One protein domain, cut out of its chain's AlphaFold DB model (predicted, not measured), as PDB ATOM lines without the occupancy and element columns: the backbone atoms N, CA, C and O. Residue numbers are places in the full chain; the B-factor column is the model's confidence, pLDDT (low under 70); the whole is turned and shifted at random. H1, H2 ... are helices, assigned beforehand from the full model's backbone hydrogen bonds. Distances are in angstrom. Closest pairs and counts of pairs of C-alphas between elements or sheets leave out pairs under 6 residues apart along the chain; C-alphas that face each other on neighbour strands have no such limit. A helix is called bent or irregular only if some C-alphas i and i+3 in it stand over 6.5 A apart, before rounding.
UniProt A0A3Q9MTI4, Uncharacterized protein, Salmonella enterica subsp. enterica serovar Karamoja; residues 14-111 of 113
ATOM      1  N   TRP A  14     -24.565 -20.633 -55.769       76.81
ATOM      2  CA  TRP A  14     -25.365 -19.413 -55.741       76.81
ATOM      3  C   TRP A  14     -26.228 -19.252 -54.484       76.81
ATOM      4  O   TRP A  14     -26.321 -18.150 -53.951       76.81
ATOM      5  N   THR A  15     -26.789 -20.340 -53.949       81.44
ATOM      6  CA  THR A  15     -27.513 -20.341 -52.666       81.44
ATOM      7  C   THR A  15     -26.580 -19.940 -51.529       81.44
ATOM      8  O   THR A  15     -26.911 -19.100 -50.690       81.44
ATOM      9  N   ARG A  16     -25.365 -20.497 -51.521       83.50
ATOM     10  CA  ARG A  16     -24.345 -20.163 -50.524       83.50
ATOM     11  C   ARG A  16     -23.866 -18.715 -50.656       83.50
ATOM     12  O   ARG A  16     -23.598 -18.067 -49.645       83.50
ATOM     13  N   GLU A  17     -23.731 -18.202 -51.872       86.25
ATOM     14  CA  GLU A  17     -23.379 -16.797 -52.117       86.25
ATOM     15  C   GLU A  17     -24.491 -15.840 -51.672       86.25
ATOM     16  O   GLU A  17     -24.211 -14.852 -50.993       86.25
ATOM     17  N   ALA A  18     -25.754 -16.172 -51.949       88.06
ATOM     18  CA  ALA A  18     -26.911 -15.401 -51.502       88.06
ATOM     19  C   ALA A  18     -26.982 -15.313 -49.966       88.06
ATOM     20  O   ALA A  18     -27.185 -14.231 -49.411       88.06
ATOM     21  N   TRP A  19     -26.716 -16.418 -49.262       87.56
ATOM     22  CA  TRP A  19     -26.583 -16.414 -47.802       87.56
ATOM     23  C   TRP A  19     -25.436 -15.527 -47.311       87.56
ATOM     24  O   TRP A  19     -25.599 -14.791 -46.338       87.56
ATOM     25  N   GLN A  20     -24.272 -15.581 -47.963       89.44
ATOM     26  CA  GLN A  20     -23.124 -14.747 -47.593       89.44
ATOM     27  C   GLN A  20     -23.417 -13.256 -47.780       89.44
ATOM     28  O   GLN A  20     -23.095 -12.471 -46.890       89.44
ATOM     29  N   MET A  21     -24.078 -12.881 -48.878       93.88
ATOM     30  CA  MET A  21     -24.531 -11.513 -49.136       93.88
ATOM     31  C   MET A  21     -25.433 -10.999 -48.008       93.88
ATOM     32  O   MET A  21     -25.173  -9.941 -47.435       93.88
ATOM     33  N   VAL A  22     -26.483 -11.749 -47.657       92.06
ATOM     34  CA  VAL A  22     -27.437 -11.311 -46.627       92.06
ATOM     35  C   VAL A  22     -26.787 -11.279 -45.247       92.06
ATOM     36  O   VAL A  22     -26.996 -10.325 -44.502       92.06
ATOM     37  N   ASN A  23     -25.945 -12.259 -44.914       92.19
ATOM     38  CA  ASN A  23     -25.202 -12.248 -43.655       92.19
ATOM     39  C   ASN A  23     -24.270 -11.034 -43.555       92.19
ATOM     40  O   ASN A  23     -24.193 -10.416 -42.495       92.19
ATOM     41  N   ALA A  24     -23.600 -10.662 -44.648       94.38
ATOM     42  CA  ALA A  24     -22.757  -9.474 -44.694       94.38
ATOM     43  C   ALA A  24     -23.560  -8.184 -44.467       94.38
ATOM     44  O   ALA A  24     -23.142  -7.332 -43.680       94.38
ATOM     45  N   LEU A  25     -24.733  -8.073 -45.097       93.94
ATOM     46  CA  LEU A  25     -25.648  -6.950 -44.902       93.94
ATOM     47  C   LEU A  25     -26.149  -6.863 -43.453       93.94
ATOM     48  O   LEU A  25     -26.037  -5.816 -42.820       93.94
ATOM     49  N   VAL A  26     -26.680  -7.963 -42.915       92.69
ATOM     50  CA  VAL A  26     -27.216  -8.008 -41.546       92.69
ATOM     51  C   VAL A  26     -26.127  -7.687 -40.529       92.69
ATOM     52  O   VAL A  26     -26.384  -6.951 -39.581       92.69
ATOM     53  N   TYR A  27     -24.905  -8.181 -40.734       93.00
ATOM     54  CA  TYR A  27     -23.781  -7.875 -39.855       93.00
ATOM     55  C   TYR A  27     -23.475  -6.371 -39.818       93.00
ATOM     56  O   TYR A  27     -23.368  -5.793 -38.734       93.00
ATOM     57  N   ALA A  28     -23.404  -5.721 -40.985       92.81
ATOM     58  CA  ALA A  28     -23.168  -4.281 -41.073       92.81
ATOM     59  C   ALA A  28     -24.313  -3.462 -40.446       92.81
ATOM     60  O   ALA A  28     -24.059  -2.525 -39.693       92.81
ATOM     61  N   LEU A  29     -25.571  -3.856 -40.673       92.19
ATOM     62  CA  LEU A  29     -26.734  -3.213 -40.052       92.19
ATOM     63  C   LEU A  29     -26.763  -3.396 -38.525       92.19
ATOM     64  O   LEU A  29     -27.094  -2.464 -37.795       92.19
ATOM     65  N   CYS A  30     -26.372  -4.566 -38.010       90.94
ATOM     66  CA  CYS A  30     -26.202  -4.782 -36.570       90.94
ATOM     67  C   CYS A  30     -25.126  -3.856 -35.991       90.94
ATOM     68  O   CYS A  30     -25.296  -3.314 -34.900       90.94
ATOM     69  N   TYR A  31     -24.029  -3.646 -36.720       90.19
ATOM     70  CA  TYR A  31     -22.977  -2.727 -36.300       90.19
ATOM     71  C   TYR A  31     -23.460  -1.267 -36.284       90.19
ATOM     72  O   TYR A  31     -23.173  -0.530 -35.339       90.19
ATOM     73  N   GLN A  32     -24.257  -0.864 -37.276       87.75
ATOM     74  CA  GLN A  32     -24.929   0.439 -37.302       87.75
ATOM     75  C   GLN A  32     -25.894   0.606 -36.119       87.75
ATOM     76  O   GLN A  32     -25.855   1.625 -35.430       87.75
ATOM     77  N   PHE A  33     -26.714  -0.414 -35.823       87.31
ATOM     78  CA  PHE A  33     -27.623  -0.428 -34.668       87.31
ATOM     79  C   PHE A  33     -26.864  -0.181 -33.358       87.31
ATOM     80  O   PHE A  33     -27.316   0.594 -32.518       87.31
ATOM     81  N   LEU A  34     -25.702  -0.816 -33.175       84.31
ATOM     82  CA  LEU A  34     -24.898  -0.649 -31.961       84.31
ATOM     83  C   LEU A  34     -24.370   0.783 -31.779       84.31
ATOM     84  O   LEU A  34     -24.149   1.195 -30.641       84.31
ATOM     85  N   GLN A  35     -24.180   1.532 -32.867       80.69
ATOM     86  CA  GLN A  35     -23.688   2.912 -32.829       80.69
ATOM     87  C   GLN A  35     -24.820   3.938 -32.693       80.69
ATOM     88  O   GLN A  35     -24.768   4.781 -31.802       80.69
ATOM     89  N   ASP A  36     -25.862   3.825 -33.522       80.44
ATOM     90  CA  ASP A  36     -26.907   4.852 -33.671       80.44
ATOM     91  C   ASP A  36     -28.265   4.465 -33.060       80.44
ATOM     92  O   ASP A  36     -29.214   5.243 -33.082       80.44
ATOM     93  N   LYS A  37     -28.391   3.256 -32.491       75.75
ATOM     94  CA  LYS A  37     -29.657   2.684 -31.982       75.75
ATOM     95  C   LYS A  37     -30.778   2.610 -33.032       75.75
ATOM     96  O   LYS A  37     -31.951   2.494 -32.671       75.75
ATOM     97  N   THR A  38     -30.434   2.647 -34.319       75.81
ATOM     98  CA  THR A  38     -31.387   2.517 -35.433       75.81
ATOM     99  C   THR A  38     -31.992   1.120 -35.431       75.81
ATOM    100  O   THR A  38     -31.224   0.179 -35.571       75.81
ATOM    101  N   PRO A  39     -33.320   0.944 -35.293       77.50
ATOM    102  CA  PRO A  39     -33.934  -0.361 -35.062       77.50
ATOM    103  C   PRO A  39     -33.681  -1.348 -36.207       77.50
ATOM    104  O   PRO A  39     -34.083  -1.114 -37.343       77.50
ATOM    105  N   LEU A  40     -33.090  -2.505 -35.887       84.31
ATOM    106  CA  LEU A  40     -32.932  -3.598 -36.841       84.31
ATOM    107  C   LEU A  40     -34.278  -4.307 -37.024       84.31
ATOM    108  O   LEU A  40     -34.810  -4.918 -36.096       84.31
ATOM    109  N   SER A  41     -34.833  -4.238 -38.228       87.12
ATOM    110  CA  SER A  41     -36.096  -4.890 -38.576       87.12
ATOM    111  C   SER A  41     -35.999  -5.567 -39.940       87.12
ATOM    112  O   SER A  41     -35.153  -5.218 -40.765       87.12
ATOM    113  N   ARG A  42     -36.908  -6.510 -40.219       85.81
ATOM    114  CA  ARG A  42     -37.012  -7.132 -41.551       85.81
ATOM    115  C   ARG A  42     -37.227  -6.089 -42.654       85.81
ATOM    116  O   ARG A  42     -36.735  -6.264 -43.762       85.81
ATOM    117  N   GLN A  43     -37.931  -5.001 -42.339       88.56
ATOM    118  CA  GLN A  43     -38.106  -3.873 -43.246       88.56
ATOM    119  C   GLN A  43     -36.765  -3.192 -43.554       88.56
ATOM    120  O   GLN A  43     -36.434  -3.054 -44.723       88.56
ATOM    121  N   THR A  44     -35.961  -2.884 -42.533       89.44
ATOM    122  CA  THR A  44     -34.630  -2.266 -42.699       89.44
ATOM    123  C   THR A  44     -33.710  -3.122 -43.572       89.44
ATOM    124  O   THR A  44     -33.021  -2.610 -44.453       89.44
ATOM    125  N   ILE A  45     -33.738  -4.446 -43.379       90.25
ATOM    126  CA  ILE A  45     -32.979  -5.388 -44.213       90.25
ATOM    127  C   ILE A  45     -33.442  -5.295 -45.671       90.25
ATOM    128  O   ILE A  45     -32.612  -5.130 -46.555       90.25
ATOM    129  N   ASN A  46     -34.752  -5.344 -45.933       90.44
ATOM    130  CA  ASN A  46     -35.298  -5.260 -47.293       90.44
ATOM    131  C   ASN A  46     -35.037  -3.905 -47.970       90.44
ATOM    132  O   ASN A  46     -34.800  -3.869 -49.174       90.44
ATOM    133  N   GLU A  47     -35.083  -2.806 -47.218       91.88
ATOM    134  CA  GLU A  47     -34.797  -1.455 -47.715       91.88
ATOM    135  C   GLU A  47     -33.318  -1.270 -48.053       91.88
ATOM    136  O   GLU A  47     -32.994  -0.513 -48.966       91.88
ATOM    137  N   THR A  48     -32.434  -1.980 -47.348       93.25
ATOM    138  CA  THR A  48     -30.982  -1.917 -47.570       93.25
ATOM    139  C   THR A  48     -30.480  -2.999 -48.526       93.25
ATOM    140  O   THR A  48     -29.349  -2.923 -48.990       93.25
ATOM    141  N   LEU A  49     -31.315  -3.986 -48.860       93.44
ATOM    142  CA  LEU A  49     -30.972  -5.091 -49.753       93.44
ATOM    143  C   LEU A  49     -30.543  -4.667 -51.169       93.44
ATOM    144  O   LEU A  49     -29.655  -5.327 -51.697       93.44
ATOM    145  N   PRO A  50     -31.123  -3.627 -51.808       94.38
ATOM    146  CA  PRO A  50     -30.673  -3.188 -53.127       94.38
ATOM    147  C   PRO A  50     -29.199  -2.772 -53.127       94.38
ATOM    148  O   PRO A  50     -28.747  -2.089 -52.206       94.38
ATOM    149  N   LEU A  51     -28.478  -3.105 -54.199       94.56
ATOM    150  CA  LEU A  51     -27.040  -2.851 -54.343       94.56
ATOM    151  C   LEU A  51     -26.627  -1.406 -54.007       94.56
ATOM    152  O   LEU A  51     -25.676  -1.197 -53.258       94.56
ATOM    153  N   ASP A  52     -27.381  -0.409 -54.476       92.81
ATOM    154  CA  ASP A  52     -27.087   1.008 -54.213       92.81
ATOM    155  C   ASP A  52     -27.173   1.355 -52.722       92.81
ATOM    156  O   ASP A  52     -26.416   2.176 -52.204       92.81
ATOM    157  N   ARG A  53     -28.091   0.705 -52.001       94.31
ATOM    158  CA  ARG A  53     -28.290   0.911 -50.564       94.31
ATOM    159  C   ARG A  53     -27.225   0.194 -49.748       94.31
ATOM    160  O   ARG A  53     -26.709   0.779 -48.800       94.31
ATOM    161  N   MET A  54     -26.839  -1.017 -50.153       94.94
ATOM    162  CA  MET A  54     -25.681  -1.713 -49.585       94.94
ATOM    163  C   MET A  54     -24.402  -0.886 -49.757       94.94
ATOM    164  O   MET A  54     -23.607  -0.767 -48.825       94.94
ATOM    165  N   MET A  55     -24.227  -0.268 -50.927       94.62
ATOM    166  CA  MET A  55     -23.091   0.602 -51.205       94.62
ATOM    167  C   MET A  55     -23.107   1.867 -50.341       94.62
ATOM    168  O   MET A  55     -22.089   2.218 -49.749       94.62
ATOM    169  N   ALA A  56     -24.265   2.515 -50.209       93.38
ATOM    170  CA  ALA A  56     -24.423   3.677 -49.342       93.38
ATOM    171  C   ALA A  56     -24.094   3.354 -47.874       93.38
ATOM    172  O   ALA A  56     -23.405   4.135 -47.222       93.38
ATOM    173  N   LEU A  57     -24.514   2.185 -47.371       93.69
ATOM    174  CA  LEU A  57     -24.166   1.717 -46.024       93.69
ATOM    175  C   LEU A  57     -22.648   1.548 -45.856       93.69
ATOM    176  O   LEU A  57     -22.079   1.959 -44.848       93.69
ATOM    177  N   TYR A  58     -21.978   0.975 -46.856       94.69
ATOM    178  CA  TYR A  58     -20.523   0.837 -46.846       94.69
ATOM    179  C   TYR A  58     -19.812   2.202 -46.876       94.69
ATOM    180  O   TYR A  58     -18.901   2.439 -46.083       94.69
ATOM    181  N   GLN A  59     -20.255   3.135 -47.721       92.94
ATOM    182  CA  GLN A  59     -19.706   4.495 -47.764       92.94
ATOM    183  C   GLN A  59     -19.934   5.254 -46.451       92.94
ATOM    184  O   GLN A  59     -19.044   5.973 -45.990       92.94
ATOM    185  N   GLU A  60     -21.094   5.073 -45.820       92.31
ATOM    186  CA  GLU A  60     -21.373   5.623 -44.496       92.31
ATOM    187  C   GLU A  60     -20.400   5.065 -43.453       92.31
ATOM    188  O   GLU A  60     -19.812   5.844 -42.703       92.31
ATOM    189  N   ALA A  61     -20.156   3.752 -43.453       92.75
ATOM    190  CA  ALA A  61     -19.205   3.121 -42.543       92.75
ATOM    191  C   ALA A  61     -17.789   3.708 -42.672       92.75
ATOM    192  O   ALA A  61     -17.123   3.961 -41.663       92.75
ATOM    193  N   LEU A  62     -17.342   3.980 -43.903       91.81
ATOM    194  CA  LEU A  62     -16.064   4.646 -44.162       91.81
ATOM    195  C   LEU A  62     -16.068   6.102 -43.673       91.81
ATOM    196  O   LEU A  62     -15.127   6.534 -43.005       91.81
ATOM    197  N   SER A  63     -17.134   6.849 -43.970       91.81
ATOM    198  CA  SER A  63     -17.294   8.259 -43.586       91.81
ATOM    199  C   SER A  63     -17.309   8.443 -42.065       91.81
ATOM    200  O   SER A  63     -16.601   9.291 -41.516       91.81
ATOM    201  N   GLN A  64     -18.048   7.583 -41.365       90.88
ATOM    202  CA  GLN A  64     -18.159   7.571 -39.909       90.88
ATOM    203  C   GLN A  64     -16.976   6.878 -39.212       90.88
ATOM    204  O   GLN A  64     -16.932   6.828 -37.984       90.88
ATOM    205  N   LYS A  65     -15.994   6.367 -39.969       91.06
ATOM    206  CA  LYS A  65     -14.800   5.678 -39.447       91.06
ATOM    207  C   LYS A  65     -15.147   4.506 -38.526       91.06
ATOM    208  O   LYS A  65     -14.541   4.338 -37.463       91.06
ATOM    209  N   TRP A  66     -16.116   3.689 -38.936       92.75
ATOM    210  CA  TRP A  66     -16.430   2.438 -38.251       92.75
ATOM    211  C   TRP A  66     -15.178   1.567 -38.129       92.75
ATOM    212  O   TRP A  66     -14.246   1.656 -38.936       92.75
ATOM    213  N   ARG A  67     -15.146   0.673 -37.134       91.56
ATOM    214  CA  ARG A  67     -14.075  -0.327 -37.095       91.56
ATOM    215  C   ARG A  67     -14.188  -1.228 -38.314       91.56
ATOM    216  O   ARG A  67     -15.292  -1.632 -38.675       91.56
ATOM    217  N   LYS A  68     -13.036  -1.598 -38.881       89.94
ATOM    218  CA  LYS A  68     -12.958  -2.458 -40.068       89.94
ATOM    219  C   LYS A  68     -13.793  -3.725 -39.916       89.94
ATOM    220  O   LYS A  68     -14.514  -4.086 -40.832       89.94
ATOM    221  N   GLU A  69     -13.770  -4.334 -38.735       89.94
ATOM    222  CA  GLU A  69     -14.556  -5.527 -38.404       89.94
ATOM    223  C   GLU A  69     -16.057  -5.348 -38.686       89.94
ATOM    224  O   GLU A  69     -16.691  -6.288 -39.149       89.94
ATOM    225  N   GLY A  70     -16.604  -4.144 -38.470       89.00
ATOM    226  CA  GLY A  70     -18.027  -3.827 -38.619       89.00
ATOM    227  C   GLY A  70     -18.540  -3.852 -40.060       89.00
ATOM    228  O   GLY A  70     -19.690  -4.215 -40.287       89.00
ATOM    229  N   TYR A  71     -17.693  -3.505 -41.033       92.62
ATOM    230  CA  TYR A  71     -18.075  -3.436 -42.451       92.62
ATOM    231  C   TYR A  71     -17.291  -4.400 -43.350       92.62
ATOM    232  O   TYR A  71     -17.663  -4.589 -44.503       92.62
ATOM    233  N   GLN A  72     -16.239  -5.052 -42.850       94.94
ATOM    234  CA  GLN A  72     -15.416  -6.004 -43.601       94.94
ATOM    235  C   GLN A  72     -16.211  -7.086 -44.356       94.94
ATOM    236  O   GLN A  72     -15.865  -7.356 -45.507       94.94
ATOM    237  N   PRO A  73     -17.241  -7.744 -43.784       94.06
ATOM    238  CA  PRO A  73     -17.993  -8.738 -44.551       94.06
ATOM    239  C   PRO A  73     -18.771  -8.100 -45.710       94.06
ATOM    240  O   PRO A  73     -18.858  -8.701 -46.780       94.06
ATOM    241  N   LEU A  74     -19.279  -6.876 -45.527       94.88
ATOM    242  CA  LEU A  74     -19.960  -6.111 -46.570       94.88
ATOM    243  C   LEU A  74     -18.982  -5.677 -47.672       94.88
ATOM    244  O   LEU A  74     -19.260  -5.893 -48.846       94.88
ATOM    245  N   GLU A  75     -17.807  -5.166 -47.297       95.25
ATOM    246  CA  GLU A  75     -16.710  -4.836 -48.221       95.25
ATOM    247  C   GLU A  75     -16.290  -6.058 -49.043       95.25
ATOM    248  O   GLU A  75     -16.148  -5.975 -50.261       95.25
ATOM    249  N   LYS A  76     -16.129  -7.219 -48.401       94.69
ATOM    250  CA  LYS A  76     -15.753  -8.461 -49.084       94.69
ATOM    251  C   LYS A  76     -16.797  -8.892 -50.115       94.69
ATOM    252  O   LYS A  76     -16.425  -9.393 -51.170       94.69
ATOM    253  N   TYR A  77     -18.082  -8.716 -49.812       94.69
ATOM    254  CA  TYR A  77     -19.145  -9.000 -50.770       94.69
ATOM    255  C   TYR A  77     -19.115  -8.011 -51.943       94.69
ATOM    256  O   TYR A  77     -19.042  -8.431 -53.095       94.69
ATOM    257  N   LEU A  78     -19.115  -6.705 -51.654       94.62
ATOM    258  CA  LEU A  78     -19.154  -5.657 -52.677       94.62
ATOM    259  C   LEU A  78     -17.918  -5.689 -53.584       94.62
ATOM    260  O   LEU A  78     -18.056  -5.546 -54.792       94.62
ATOM    261  N   SER A  79     -16.730  -5.952 -53.032       94.62
ATOM    262  CA  SER A  79     -15.485  -6.098 -53.807       94.62
ATOM    263  C   SER A  79     -15.445  -7.329 -54.713       94.62
ATOM    264  O   SER A  79     -14.619  -7.383 -55.621       94.62
ATOM    265  N   GLY A  80     -16.337  -8.302 -54.502       92.56
ATOM    266  CA  GLY A  80     -16.528  -9.436 -55.405       92.56
ATOM    267  C   GLY A  80     -17.381  -9.119 -56.636       92.56
ATOM    268  O   GLY A  80     -17.454  -9.950 -57.539       92.56
ATOM    269  N   LEU A  81     -18.030  -7.948 -56.684       94.06
ATOM    270  CA  LEU A  81     -18.870  -7.533 -57.805       94.06
ATOM    271  C   LEU A  81     -18.063  -6.769 -58.867       94.06
ATOM    272  O   LEU A  81     -17.130  -6.025 -58.539       94.06
ATOM    273  N   PRO A  82     -18.435  -6.901 -60.152       94.19
ATOM    274  CA  PRO A  82     -17.777  -6.173 -61.227       94.19
ATOM    275  C   PRO A  82     -17.959  -4.659 -61.048       94.19
ATOM    276  O   PRO A  82     -19.048  -4.177 -60.748       94.19
ATOM    277  N   GLY A  83     -16.884  -3.895 -61.243       92.62
ATOM    278  CA  GLY A  83     -16.921  -2.431 -61.159       92.62
ATOM    279  C   GLY A  83     -16.907  -1.846 -59.742       92.62
ATOM    280  O   GLY A  83     -17.120  -0.646 -59.603       92.62
ATOM    281  N   PHE A  84     -16.618  -2.634 -58.697       93.88
ATOM    282  CA  PHE A  84     -16.586  -2.145 -57.308       93.88
ATOM    283  C   PHE A  84     -15.702  -0.909 -57.088       93.88
ATOM    284  O   PHE A  84     -16.119   0.028 -56.409       93.88
ATOM    285  N   GLU A  85     -14.486  -0.886 -57.644       91.75
ATOM    286  CA  GLU A  85     -13.581   0.256 -57.469       91.75
ATOM    287  C   GLU A  85     -14.165   1.532 -58.083       91.75
ATOM    288  O   GLU A  85     -14.088   2.601 -57.483       91.75
ATOM    289  N   GLU A  86     -14.803   1.435 -59.248       91.88
ATOM    290  CA  GLU A  86     -15.459   2.574 -59.889       91.88
ATOM    291  C   GLU A  86     -16.706   3.008 -59.109       91.88
ATOM    292  O   GLU A  86     -16.889   4.202 -58.846       91.88
ATOM    293  N   ALA A  87     -17.509   2.050 -58.644       91.88
ATOM    294  CA  ALA A  87     -18.683   2.298 -57.814       91.88
ATOM    295  C   ALA A  87     -18.318   2.962 -56.477       91.88
ATOM    296  O   ALA A  87     -19.043   3.837 -56.008       91.88
ATOM    297  N   CYS A  88     -17.161   2.633 -55.887       89.50
ATOM    298  CA  CYS A  88     -16.627   3.319 -54.706       89.50
ATOM    299  C   CYS A  88     -16.486   4.826 -54.896       89.50
ATOM    300  O   CYS A  88     -16.786   5.584 -53.972       89.50
ATOM    301  N   HIS A  89     -16.053   5.252 -56.079       87.50
ATOM    302  CA  HIS A  89     -15.789   6.656 -56.371       87.50
ATOM    303  C   HIS A  89     -17.016   7.387 -56.920       87.50
ATOM    304  O   HIS A  89     -17.206   8.566 -56.629       87.50
ATOM    305  N   THR A  90     -17.837   6.708 -57.719       89.19
ATOM    306  CA  THR A  90     -18.931   7.331 -58.481       89.19
ATOM    307  C   THR A  90     -20.315   7.065 -57.894       89.19
ATOM    308  O   THR A  90     -21.247   7.817 -58.170       89.19
ATOM    309  N   GLY A  91     -20.467   6.003 -57.099       85.69
ATOM    310  CA  GLY A  91     -21.761   5.469 -56.674       85.69
ATOM    311  C   GLY A  91     -22.535   4.751 -57.786       85.69
ATOM    312  O   GLY A  91     -23.680   4.370 -57.561       85.69
ATOM    313  N   LEU A  92     -21.943   4.582 -58.974       89.12
ATOM    314  CA  LEU A  92     -22.577   3.957 -60.131       89.12
ATOM    315  C   LEU A  92     -22.021   2.555 -60.352       89.12
ATOM    316  O   LEU A  92     -20.811   2.337 -60.300       89.12
ATOM    317  N   TRP A  93     -22.915   1.617 -60.644       94.31
ATOM    318  CA  TRP A  93     -22.565   0.231 -60.923       94.31
ATOM    319  C   TRP A  93     -22.776  -0.112 -62.401       94.31
ATOM    320  O   TRP A  93     -23.727   0.381 -63.015       94.31
ATOM    321  N   PRO A  94     -21.931  -0.980 -62.986       94.69
ATOM    322  CA  PRO A  94     -22.194  -1.527 -64.308       94.69
ATOM    323  C   PRO A  94     -23.412  -2.460 -64.277       94.69
ATOM    324  O   PRO A  94     -23.716  -3.081 -63.257       94.69
ATOM    325  N   GLU A  95     -24.076  -2.620 -65.424       94.31
ATOM    326  CA  GLU A  95     -25.245  -3.504 -65.568       94.31
ATOM    327  C   GLU A  95     -24.949  -4.945 -65.115       94.31
ATOM    328  O   GLU A  95     -25.762  -5.565 -64.433       94.31
ATOM    329  N   GLU A  96     -23.741  -5.443 -65.397       94.50
ATOM    330  CA  GLU A  96     -23.253  -6.756 -64.953       94.50
ATOM    331  C   GLU A  96     -23.373  -6.943 -63.428       94.50
ATOM    332  O   GLU A  96     -23.785  -8.005 -62.958       94.50
ATOM    333  N   ALA A  97     -23.073  -5.902 -62.640       94.75
ATOM    334  CA  ALA A  97     -23.148  -5.965 -61.182       94.75
ATOM    335  C   ALA A  97     -24.596  -6.057 -60.702       94.75
ATOM    336  O   ALA A  97     -24.900  -6.862 -59.820       94.75
ATOM    337  N   TYR A  98     -25.502  -5.283 -61.310       94.94
ATOM    338  CA  TYR A  98     -26.933  -5.371 -61.018       94.94
ATOM    339  C   TYR A  98     -27.506  -6.733 -61.404       94.94
ATOM    340  O   TYR A  98     -28.311  -7.280 -60.651       94.94
ATOM    341  N   ASN A  99     -27.067  -7.310 -62.523       94.88
ATOM    342  CA  ASN A  99     -27.487  -8.640 -62.957       94.88
ATOM    343  C   ASN A  99     -27.041  -9.721 -61.961       94.88
ATOM    344  O   ASN A  99     -27.869 -10.507 -61.492       94.88
ATOM    345  N   GLN A 100     -25.760  -9.726 -61.578       93.50
ATOM    346  CA  GLN A 100     -25.222 -10.678 -60.602       93.50
ATOM    347  C   GLN A 100     -25.892 -10.519 -59.230       93.50
ATOM    348  O   GLN A 100     -26.354 -11.499 -58.642       93.50
ATOM    349  N   HIS A 101     -25.995  -9.289 -58.723       94.56
ATOM    350  CA  HIS A 101     -26.653  -9.007 -57.449       94.56
ATOM    351  C   HIS A 101     -28.144  -9.380 -57.479       94.56
ATOM    352  O   HIS A 101     -28.637 -10.041 -56.566       94.56
ATOM    353  N   GLY A 102     -28.858  -9.018 -58.546       93.56
ATOM    354  CA  GLY A 102     -30.274  -9.330 -58.731       93.56
ATOM    355  C   GLY A 102     -30.549 -10.833 -58.732       93.56
ATOM    356  O   GLY A 102     -31.511 -11.281 -58.104       93.56
ATOM    357  N   TYR A 103     -29.666 -11.623 -59.350       91.81
ATOM    358  CA  TYR A 103     -29.740 -13.081 -59.298       91.81
ATOM    359  C   TYR A 103     -29.586 -13.615 -57.865       91.81
ATOM    360  O   TYR A 103     -30.409 -14.414 -57.420       91.81
ATOM    361  N   LEU A 104     -28.604 -13.126 -57.097       91.56
ATOM    362  CA  LEU A 104     -28.406 -13.527 -55.695       91.56
ATOM    363  C   LEU A 104     -29.591 -13.143 -54.795       91.56
ATOM    364  O   LEU A 104     -29.991 -13.921 -53.930       91.56
ATOM    365  N   VAL A 105     -30.187 -11.967 -55.011       91.25
ATOM    366  CA  VAL A 105     -31.402 -11.538 -54.300       91.25
ATOM    367  C   VAL A 105     -32.584 -12.448 -54.624       91.25
ATOM    368  O   VAL A 105     -33.349 -12.791 -53.720       91.25
ATOM    369  N   GLN A 106     -32.738 -12.858 -55.884       90.75
ATOM    370  CA  GLN A 106     -33.776 -13.809 -56.276       90.75
ATOM    371  C   GLN A 106     -33.562 -15.161 -55.588       90.75
ATOM    372  O   GLN A 106     -34.488 -15.653 -54.951       90.75
ATOM    373  N   GLN A 107     -32.334 -15.693 -55.609       87.94
ATOM    374  CA  GLN A 107     -32.002 -16.939 -54.914       87.94
ATOM    375  C   GLN A 107     -32.309 -16.856 -53.415       87.94
ATOM    376  O   GLN A 107     -32.920 -17.767 -52.872       87.94
ATOM    377  N   TYR A 108     -31.971 -15.744 -52.752       85.19
ATOM    378  CA  TYR A 108     -32.303 -15.534 -51.339       85.19
ATOM    379  C   TYR A 108     -33.814 -15.615 -51.063       85.19
ATOM    380  O   TYR A 108     -34.234 -16.197 -50.065       85.19
ATOM    381  N   ARG A 109     -34.641 -15.047 -51.945       85.88
ATOM    382  CA  ARG A 109     -36.107 -15.052 -51.798       85.88
ATOM    383  C   ARG A 109     -36.732 -16.431 -51.994       85.88
ATOM    384  O   ARG A 109     -37.845 -16.647 -51.526       85.88
ATOM    385  N   GLU A 110     -36.041 -17.323 -52.692       85.75
ATOM    386  CA  GLU A 110     -36.478 -18.696 -52.952       85.75
ATOM    387  C   GLU A 110     -36.072 -19.668 -51.835       85.75
ATOM    388  O   GLU A 110     -36.518 -20.817 -51.833       85.75
ATOM    389  N   LEU A 111     -35.265 -19.222 -50.864       77.50
ATOM    390  CA  LEU A 111     -34.861 -20.061 -49.742       77.50
ATOM    391  C   LEU A 111     -36.041 -20.359 -48.810       77.50
ATOM    392  O   LEU A 111     -36.822 -19.454 -48.495       77.50
TER     393      LEU A 111
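Overview. This is residues 14 to 111 of the 113 residues of an uncharacterized protein of Salmonella enterica subsp. enterica serovar Karamoja (UniProt A0A3Q9MTI4). A long helix, H1, packs beside the helical hairpin of H3 and H4 in a small three-helix bundle, and H6 packs at about a right angle on H1's residues 14 to 22. Short H2 sits on H1's residues 25 to 29, and short H5 is near H3 and H4 but touches no helix. The printed part has 98 residues with six named helices, H1 to H6 in order, and no named strand: all helix. It is compact, with a radius of gyration of the C-alphas of 12.8 A, and spans 33 by 32 by 20 A.

Along the chain. H1, residues 14 to 36, begins at C-alpha 14 (-25.365, -19.413, -55.741) and is 32.8 A long. H2 is residues 42 to 48, 10.0 A. H3, residues 51 to 63, is 18.3 A long. H4, residues 68 to 78, 14.4 A, is irregular: C-alphas 70 and 73 are 7.7 A apart. H5 is residues 84 to 90, 9.8 A. H6, residues 95 to 110, 22.7 A, ends at C-alpha 110 (-36.478, -18.696, -52.952).

Arrangement. H1, the hub, touches H4 opposite ways at 34 degrees, a shallow tilt only just short of steep; the closest C-alphas, Ala 24 and Leu 74, are 4.8 A apart. The hairpin H3 and H4 touch at a shallow tilt of 30 degrees, closest at C-alphas 58 and 71, 6.6 A. H1 touches H6, residues 104 to 108 alone, about perpendicular at 88 degrees, closest at C-alphas 18 and 104, 4.8 A. H1 touches H2 about perpendicular at 83 degrees, closest at C-alphas 26 and 45, 6.9 A. H1 and H5 are apart. Every O i to N i+4 pair is within hydrogen-bond range in H1, H2, H3 and H6; H4 has 5 of 7, H5 2 of 3.

Size, cuts and confidence. The C-alphas of Lys 65 and Glu 110, the two farthest apart, are 35.3 A apart. The printed part has no cut, its five links between helices are tight, and no printed residue is under 70 in pLDDT.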